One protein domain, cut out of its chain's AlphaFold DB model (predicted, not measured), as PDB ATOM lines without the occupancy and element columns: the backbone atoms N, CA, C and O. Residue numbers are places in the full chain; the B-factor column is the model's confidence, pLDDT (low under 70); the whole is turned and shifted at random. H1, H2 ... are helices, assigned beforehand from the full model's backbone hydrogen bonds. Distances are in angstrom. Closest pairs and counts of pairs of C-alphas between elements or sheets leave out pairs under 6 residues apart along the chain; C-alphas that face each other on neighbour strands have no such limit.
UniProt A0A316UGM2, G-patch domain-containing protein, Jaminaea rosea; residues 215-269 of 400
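Overview. This is residues 215 to 269 of the 400 residues of the protein "G-patch domain-containing protein" of Jaminaea rosea (UniProt A0A316UGM2). A long helix, H1, makes one side of the domain, and after it the chain folds back along H1 through residues 234 to 243, which run between H1 and the other long helix, H3. H3 runs crosswise to H1 on the far side of that returning stretch, and the very short H2 sits at the turn, toward the end of H1 where the printed part begins. The printed part has 55 residues with three named helices in the order H1, H2, H3 and no named strand, and its class is all helix. It is only just compact, close to loose, with a radius of gyration of the C-alphas of 11.6 A, and the C-alphas span 28 by 28 by 18 A.

Arrangement. H1, residues 215 to 233, touches no helix. It is apart from H2, residues 244 to 247, and from H3, residues 256 to 267. H2 and H3 only just touch, with 3 pairs of C-alphas within 8 A; the closest C-alphas are those of Trp 246 and Val 262, 7.6 A apart. H3 touches H2 with residues 258 to 262 alone, and their centres are 11.3 A apart. In H1 and H3 every O i to N i+4 pair is within hydrogen-bond range; H2 is too short for such a pair, but its one O i to N i+3 pair is within range.

Along the chain. H1 is 27.0 A long from C-alpha 215 at (27.158, 8.449, 144.406) to C-alpha 233 at (52.147, 0.329, 150.558). H2, four residues, begins at C-alpha 244 at (28.003, -0.897, 156.012). H3 is 15.6 A long and ends at C-alpha 267 at (37.849, -11.493, 165.002).

Size, cuts and confidence. The two C-alphas farthest apart are those of Ile 215 and Asp 269, 31.6 A. The printed part has no cut, and both links, of 10 and 8 residues, are short. The mean pLDDT of the printed part is 92.0, and residues 268 to 269 are under 70.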
ATOM      1  N   ILE A 215      26.192   8.078 143.360       95.56
ATOM      2  CA  ILE A 215      27.158   8.449 144.406       95.56
ATOM      3  C   ILE A 215      27.751   7.195 145.051       95.56
ATOM      4  O   ILE A 215      28.971   7.079 145.151       95.56
ATOM      5  N   ASN A 216      26.917   6.219 145.410       90.12
ATOM      6  CA  ASN A 216      27.372   4.958 145.996       90.12
ATOM      7  C   ASN A 216      28.276   4.180 145.034       90.12
ATOM      8  O   ASN A 216      29.310   3.661 145.447       90.12
ATOM      9  N   LYS A 217      27.948   4.156 143.736       94.19
ATOM     10  CA  LYS A 217      28.808   3.536 142.721       94.19
ATOM     11  C   LYS A 217      30.181   4.211 142.655       94.19
ATOM     12  O   LYS A 217      31.188   3.513 142.704       94.19
ATOM     13  N   THR A 218      30.223   5.543 142.593       96.19
ATOM     14  CA  THR A 218      31.490   6.298 142.565       96.19
ATOM     15  C   THR A 218      32.289   6.143 143.856       96.19
ATOM     16  O   THR A 218      33.510   6.046 143.819       96.19
ATOM     17  N   LEU A 219      31.610   6.067 145.001       94.50
ATOM     18  CA  LEU A 219      32.240   5.859 146.301       94.50
ATOM     19  C   LEU A 219      32.863   4.462 146.385       94.50
ATOM     20  O   LEU A 219      33.996   4.328 146.839       94.50
ATOM     21  N   ASN A 220      32.172   3.430 145.905       91.19
ATOM     22  CA  ASN A 220      32.699   2.066 145.873       91.19
ATOM     23  C   ASN A 220      33.906   1.931 144.935       91.19
ATOM     24  O   ASN A 220      34.860   1.227 145.259       91.19
ATOM     25  N   GLU A 221      33.893   2.634 143.802       94.94
ATOM     26  CA  GLU A 221      35.041   2.712 142.898       94.94
ATOM     27  C   GLU A 221      36.235   3.415 143.558       94.94
ATOM     28  O   GLU A 221      37.334   2.866 143.571       94.94
ATOM     29  N   ALA A 222      36.010   4.562 144.207       94.88
ATOM     30  CA  ALA A 222      37.047   5.265 144.957       94.88
ATOM     31  C   ALA A 222      37.622   4.406 146.097       94.88
ATOM     32  O   ALA A 222      38.836   4.327 146.251       94.88
ATOM     33  N   LYS A 223      36.774   3.693 146.853       92.75
ATOM     34  CA  LYS A 223      37.213   2.751 147.897       92.75
ATOM     35  C   LYS A 223      38.091   1.635 147.341       92.75
ATOM     36  O   LYS A 223      39.077   1.276 147.979       92.75
ATOM     37  N   ARG A 224      37.751   1.097 146.166       93.31
ATOM     38  CA  ARG A 224      38.567   0.084 145.490       93.31
ATOM     39  C   ARG A 224      39.942   0.640 145.126       93.31
ATOM     40  O   ARG A 224      40.936  -0.011 145.409       93.31
ATOM     41  N   ILE A 225      39.996   1.855 144.581       96.69
ATOM     42  CA  ILE A 225      41.260   2.525 144.247       96.69
ATOM     43  C   ILE A 225      42.105   2.760 145.506       96.69
ATOM     44  O   ILE A 225      43.292   2.447 145.495       96.69
ATOM     45  N   CYS A 226      41.517   3.262 146.597       95.31
ATOM     46  CA  CYS A 226      42.243   3.455 147.857       95.31
ATOM     47  C   CYS A 226      42.794   2.133 148.397       95.31
ATOM     48  O   CYS A 226      43.967   2.066 148.739       95.31
ATOM     49  N   ARG A 227      41.987   1.065 148.388       94.44
ATOM     50  CA  ARG A 227      42.437  -0.276 148.773       94.44
ATOM     51  C   ARG A 227      43.619  -0.746 147.926       94.44
ATOM     52  O   ARG A 227      44.591  -1.247 148.474       94.44
ATOM     53  N   ASP A 228      43.552  -0.577 146.608       95.56
ATOM     54  CA  ASP A 228      44.634  -0.989 145.709       95.56
ATOM     55  C   ASP A 228      45.929  -0.194 145.968       95.56
ATOM     56  O   ASP A 228      47.021  -0.748 145.854       95.56
ATOM     57  N   LEU A 229      45.830   1.090 146.334       97.69
ATOM     58  CA  LEU A 229      46.982   1.911 146.725       97.69
ATOM     59  C   LEU A 229      47.558   1.488 148.077       97.69
ATOM     60  O   LEU A 229      48.771   1.343 148.201       97.69
ATOM     61  N   ASP A 230      46.705   1.249 149.065       97.31
ATOM     62  CA  ASP A 230      47.120   0.834 150.400       97.31
ATOM     63  C   ASP A 230      47.806  -0.545 150.373       97.31
ATOM     64  O   ASP A 230      48.854  -0.731 150.997       97.31
ATOM     65  N   LEU A 231      47.294  -1.480 149.563       95.25
ATOM     66  CA  LEU A 231      47.927  -2.784 149.333       95.25
ATOM     67  C   LEU A 231      49.334  -2.644 148.735       95.25
ATOM     68  O   LEU A 231      50.230  -3.400 149.099       95.25
ATOM     69  N   ARG A 232      49.571  -1.653 147.861       97.69
ATOM     70  CA  ARG A 232      50.917  -1.371 147.322       97.69
ATOM     71  C   ARG A 232      51.877  -0.822 148.376       97.69
ATOM     72  O   ARG A 232      53.081  -0.995 148.233       97.69
ATOM     73  N   VAL A 233      51.361  -0.166 149.414       97.94
ATOM     74  CA  VAL A 233      52.147   0.329 150.558       97.94
ATOM     75  C   VAL A 233      52.384  -0.782 151.599       97.94
ATOM     76  O   VAL A 233      53.157  -0.593 152.534       97.94
ATOM     77  N   GLY A 234      51.773  -1.960 151.424       96.50
ATOM     78  CA  GLY A 234      51.866  -3.080 152.364       96.50
ATOM     79  C   GLY A 234      50.890  -2.976 153.536       96.50
ATOM     80  O   GLY A 234      51.058  -3.659 154.542       96.50
ATOM     81  N   ILE A 235      49.871  -2.118 153.434       96.44
ATOM     82  CA  ILE A 235      48.770  -2.095 154.394       96.44
ATOM     83  C   ILE A 235      47.794  -3.194 153.975       96.44
ATOM     84  O   ILE A 235      47.162  -3.104 152.925       96.44
ATOM     85  N   GLU A 236      47.674  -4.242 154.785       92.44
ATOM     86  CA  GLU A 236      46.832  -5.400 154.457       92.44
ATOM     87  C   GLU A 236      45.350  -5.181 154.774       92.44
ATOM     88  O   GLU A 236      44.479  -5.799 154.157       92.44
ATOM     89  N   TYR A 237      45.054  -4.308 155.739       91.94
ATOM     90  CA  TYR A 237      43.700  -4.080 156.221       91.94
ATOM     91  C   TYR A 237      43.504  -2.642 156.704       91.94
ATOM     92  O   TYR A 237      44.302  -2.108 157.474       91.94
ATOM     93  N   LEU A 238      42.399  -2.032 156.270       92.81
ATOM     94  CA  LEU A 238      41.929  -0.749 156.775       92.81
ATOM     95  C   LEU A 238      40.411  -0.827 157.031       92.81
ATOM     96  O   LEU A 238      39.659  -1.143 156.101       92.81
ATOM     97  N   PRO A 239      39.917  -0.456 158.229       89.94
ATOM     98  CA  PRO A 239      38.484  -0.500 158.542       89.94
ATOM     99  C   PRO A 239      37.608   0.334 157.594       89.94
ATOM    100  O   PRO A 239      36.427   0.052 157.409       89.94
ATOM    101  N   LEU A 240      38.176   1.357 156.946       89.56
ATOM    102  CA  LEU A 240      37.454   2.225 156.007       89.56
ATOM    103  C   LEU A 240      37.082   1.529 154.687       89.56
ATOM    104  O   LEU A 240      36.201   2.011 153.966       89.56
ATOM    105  N   TRP A 241      37.727   0.405 154.358       92.50
ATOM    106  CA  TRP A 241      37.376  -0.381 153.174       92.50
ATOM    107  C   TRP A 241      36.080  -1.166 153.362       92.50
ATOM    108  O   TRP A 241      35.444  -1.531 152.371       92.50
ATOM    109  N   LEU A 242      35.657  -1.383 154.610       92.50
ATOM    110  CA  LEU A 242      34.419  -2.081 154.918       92.50
ATOM    111  C   LEU A 242      33.210  -1.259 154.454       92.50
ATOM    112  O   LEU A 242      33.167  -0.021 154.518       92.50
ATOM    113  N   GLN A 243      32.206  -1.961 153.942       91.12
ATOM    114  CA  GLN A 243      30.925  -1.373 153.570       91.12
ATOM    115  C   GLN A 243      29.892  -1.696 154.645       91.12
ATOM    116  O   GLN A 243      29.811  -2.823 155.117       91.12
ATOM    117  N   VAL A 244      29.062  -0.713 155.002       90.56
ATOM    118  CA  VAL A 244      28.003  -0.897 156.012       90.56
ATOM    119  C   VAL A 244      27.028  -2.005 155.599       90.56
ATOM    120  O   VAL A 244      26.529  -2.745 156.441       90.56
ATOM    121  N   GLU A 245      26.795  -2.162 154.293       91.19
ATOM    122  CA  GLU A 245      25.920  -3.201 153.747       91.19
ATOM    123  C   GLU A 245      26.427  -4.623 154.014       91.19
ATOM    124  O   GLU A 245      25.617  -5.541 154.122       91.19
ATOM    125  N   TRP A 246      27.741  -4.817 154.150       93.19
ATOM    126  CA  TRP A 246      28.328  -6.132 154.416       93.19
ATOM    127  C   TRP A 246      27.904  -6.682 155.776       93.19
ATOM    128  O   TRP A 246      27.646  -7.873 155.890       93.19
ATOM    129  N   PHE A 247      27.718  -5.809 156.765       91.06
ATOM    130  CA  PHE A 247      27.238  -6.189 158.096       91.06
ATOM    131  C   PHE A 247      25.732  -6.480 158.146       91.06
ATOM    132  O   PHE A 247      25.246  -7.058 159.114       91.06
ATOM    133  N   GLN A 248      24.973  -6.053 157.132       93.44
ATOM    134  CA  GLN A 248      23.530  -6.308 157.051       93.44
ATOM    135  C   GLN A 248      23.210  -7.599 156.294       93.44
ATOM    136  O   GLN A 248      22.137  -8.176 156.483       93.44
ATOM    137  N   ARG A 249      24.113  -8.038 155.412       92.62
ATOM    138  CA  ARG A 249      23.966  -9.288 154.665       92.62
ATOM    139  C   ARG A 249      24.360 -10.469 155.546       92.62
ATOM    140  O   ARG A 249      25.187 -10.343 156.443       92.62
ATOM    141  N   ARG A 250      23.753 -11.630 155.293       92.69
ATOM    142  CA  ARG A 250      24.192 -12.872 155.936       92.69
ATOM    143  C   ARG A 250      25.560 -13.237 155.392       92.69
ATOM    144  O   ARG A 250      25.772 -13.111 154.194       92.69
ATOM    145  N   GLU A 251      26.435 -13.749 156.251       91.69
ATOM    146  CA  GLU A 251      27.813 -14.122 155.906       91.69
ATOM    147  C   GLU A 251      27.906 -15.056 154.682       91.69
ATOM    148  O   GLU A 251      28.848 -14.985 153.891       91.69
ATOM    149  N   GLU A 252      26.886 -15.896 154.491       93.88
ATOM    150  CA  GLU A 252      26.697 -16.810 153.357       93.88
ATOM    151  C   GLU A 252      26.614 -16.105 151.996       93.88
ATOM    152  O   GLU A 252      27.092 -16.653 151.005       93.88
ATOM    153  N   ASP A 253      26.060 -14.891 151.957       95.81
ATOM    154  CA  ASP A 253      25.838 -14.115 150.733       95.81
ATOM    155  C   ASP A 253      27.052 -13.254 150.342       95.81
ATOM    156  O   ASP A 253      27.074 -12.674 149.251       95.81
ATOM    157  N   LEU A 254      28.047 -13.125 151.228       95.12
ATOM    158  CA  LEU A 254      29.262 -12.360 150.955       95.12
ATOM    159  C   LEU A 254      30.249 -13.169 150.114       95.12
ATOM    160  O   LEU A 254      30.400 -14.383 150.271       95.12
ATOM    161  N   GLY A 255      30.976 -12.471 149.240       94.69
ATOM    162  CA  GLY A 255      32.095 -13.076 148.525       94.69
ATOM    163  C   GLY A 255      33.210 -13.507 149.492       94.69
ATOM    164  O   GLY A 255      33.334 -12.936 150.576       94.69
ATOM    165  N   PRO A 256      34.081 -14.459 149.109       94.06
ATOM    166  CA  PRO A 256      35.145 -14.966 149.985       94.06
ATOM    167  C   PRO A 256      36.062 -13.851 150.514       94.06
ATOM    168  O   PRO A 256      36.360 -13.812 151.703       94.06
ATOM    169  N   ASN A 257      36.421 -12.885 149.663       89.12
ATOM    170  CA  ASN A 257      37.268 -11.752 150.048       89.12
ATOM    171  C   ASN A 257      36.566 -10.777 151.006       89.12
ATOM    172  O   ASN A 257      37.219 -10.119 151.810       89.12
ATOM    173  N   GLU A 258      35.248 -10.618 150.876       92.25
ATOM    174  CA  GLU A 258      34.465  -9.750 151.759       92.25
ATOM    175  C   GLU A 258      34.288 -10.424 153.119       92.25
ATOM    176  O   GLU A 258      34.455  -9.775 154.148       92.25
ATOM    177  N   ARG A 259      34.035 -11.739 153.119       94.12
ATOM    178  CA  ARG A 259      33.961 -12.555 154.329       94.12
ATOM    179  C   ARG A 259      35.272 -12.534 155.106       94.12
ATOM    180  O   ARG A 259      35.226 -12.346 156.308       94.12
ATOM    181  N   GLU A 260      36.422 -12.665 154.445       92.38
ATOM    182  CA  GLU A 260      37.724 -12.579 155.126       92.38
ATOM    183  C   GLU A 260      37.935 -11.208 155.783       92.38
ATOM    184  O   GLU A 260      38.386 -11.130 156.921       92.38
ATOM    185  N   LEU A 261      37.570 -10.116 155.099       91.12
ATOM    186  CA  LEU A 261      37.689  -8.765 155.657       91.12
ATOM    187  C   LEU A 261      36.743  -8.529 156.836       91.12
ATOM    188  O   LEU A 261      37.152  -7.933 157.828       91.12
ATOM    189  N   VAL A 262      35.487  -8.966 156.723       92.94
ATOM    190  CA  VAL A 262      34.509  -8.882 157.818       92.94
ATOM    191  C   VAL A 262      34.935  -9.784 158.975       92.94
ATOM    192  O   VAL A 262      34.823  -9.371 160.123       92.94
ATOM    193  N   GLY A 263      35.483 -10.962 158.672       90.56
ATOM    194  CA  GLY A 263      36.093 -11.883 159.625       90.56
ATOM    195  C   GLY A 263      37.200 -11.195 160.407       90.56
ATOM    196  O   GLY A 263      37.037 -11.016 161.601       90.56
ATOM    197  N   LYS A 264      38.234 -10.667 159.738       89.88
ATOM    198  CA  LYS A 264      39.315  -9.900 160.389       89.88
ATOM    199  C   LYS A 264      38.787  -8.737 161.235       89.88
ATOM    200  O   LYS A 264      39.270  -8.510 162.336       89.88
ATOM    201  N   ALA A 265      37.768  -8.028 160.747       89.38
ATOM    202  CA  ALA A 265      37.150  -6.916 161.469       89.38
ATOM    203  C   ALA A 265      36.411  -7.334 162.750       89.38
ATOM    204  O   ALA A 265      36.309  -6.535 163.677       89.38
ATOM    205  N   MET A 266      35.834  -8.538 162.768       87.81
ATOM    206  CA  MET A 266      35.048  -9.071 163.885       87.81
ATOM    207  C   MET A 266      35.887  -9.956 164.819       87.81
ATOM    208  O   MET A 266      35.574 -10.057 166.000       87.81
ATOM    209  N   GLU A 267      36.937 -10.587 164.296       84.38
ATOM    210  CA  GLU A 267      37.849 -11.493 165.002       84.38
ATOM    211  C   GLU A 267      38.830 -10.720 165.895       84.38
ATOM    212  O   GLU A 267      39.180 -11.193 166.969       84.38
ATOM    213  N   GLU A 268      39.186  -9.478 165.545       62.44
ATOM    214  CA  GLU A 268      40.044  -8.621 166.386       62.44
ATOM    215  C   GLU A 268      39.395  -8.152 167.706       62.44
ATOM    216  O   GLU A 268      40.072  -7.551 168.542       62.44
ATOM    217  N   ASP A 269      38.110  -8.443 167.929       60.38
ATOM    218  CA  ASP A 269      37.437  -8.247 169.220       60.38
ATOM    219  C   ASP A 269      37.495  -9.506 170.113       60.38
ATOM    220  O   ASP A 269      36.784  -9.585 171.120       60.38
TER     221      ASP A 269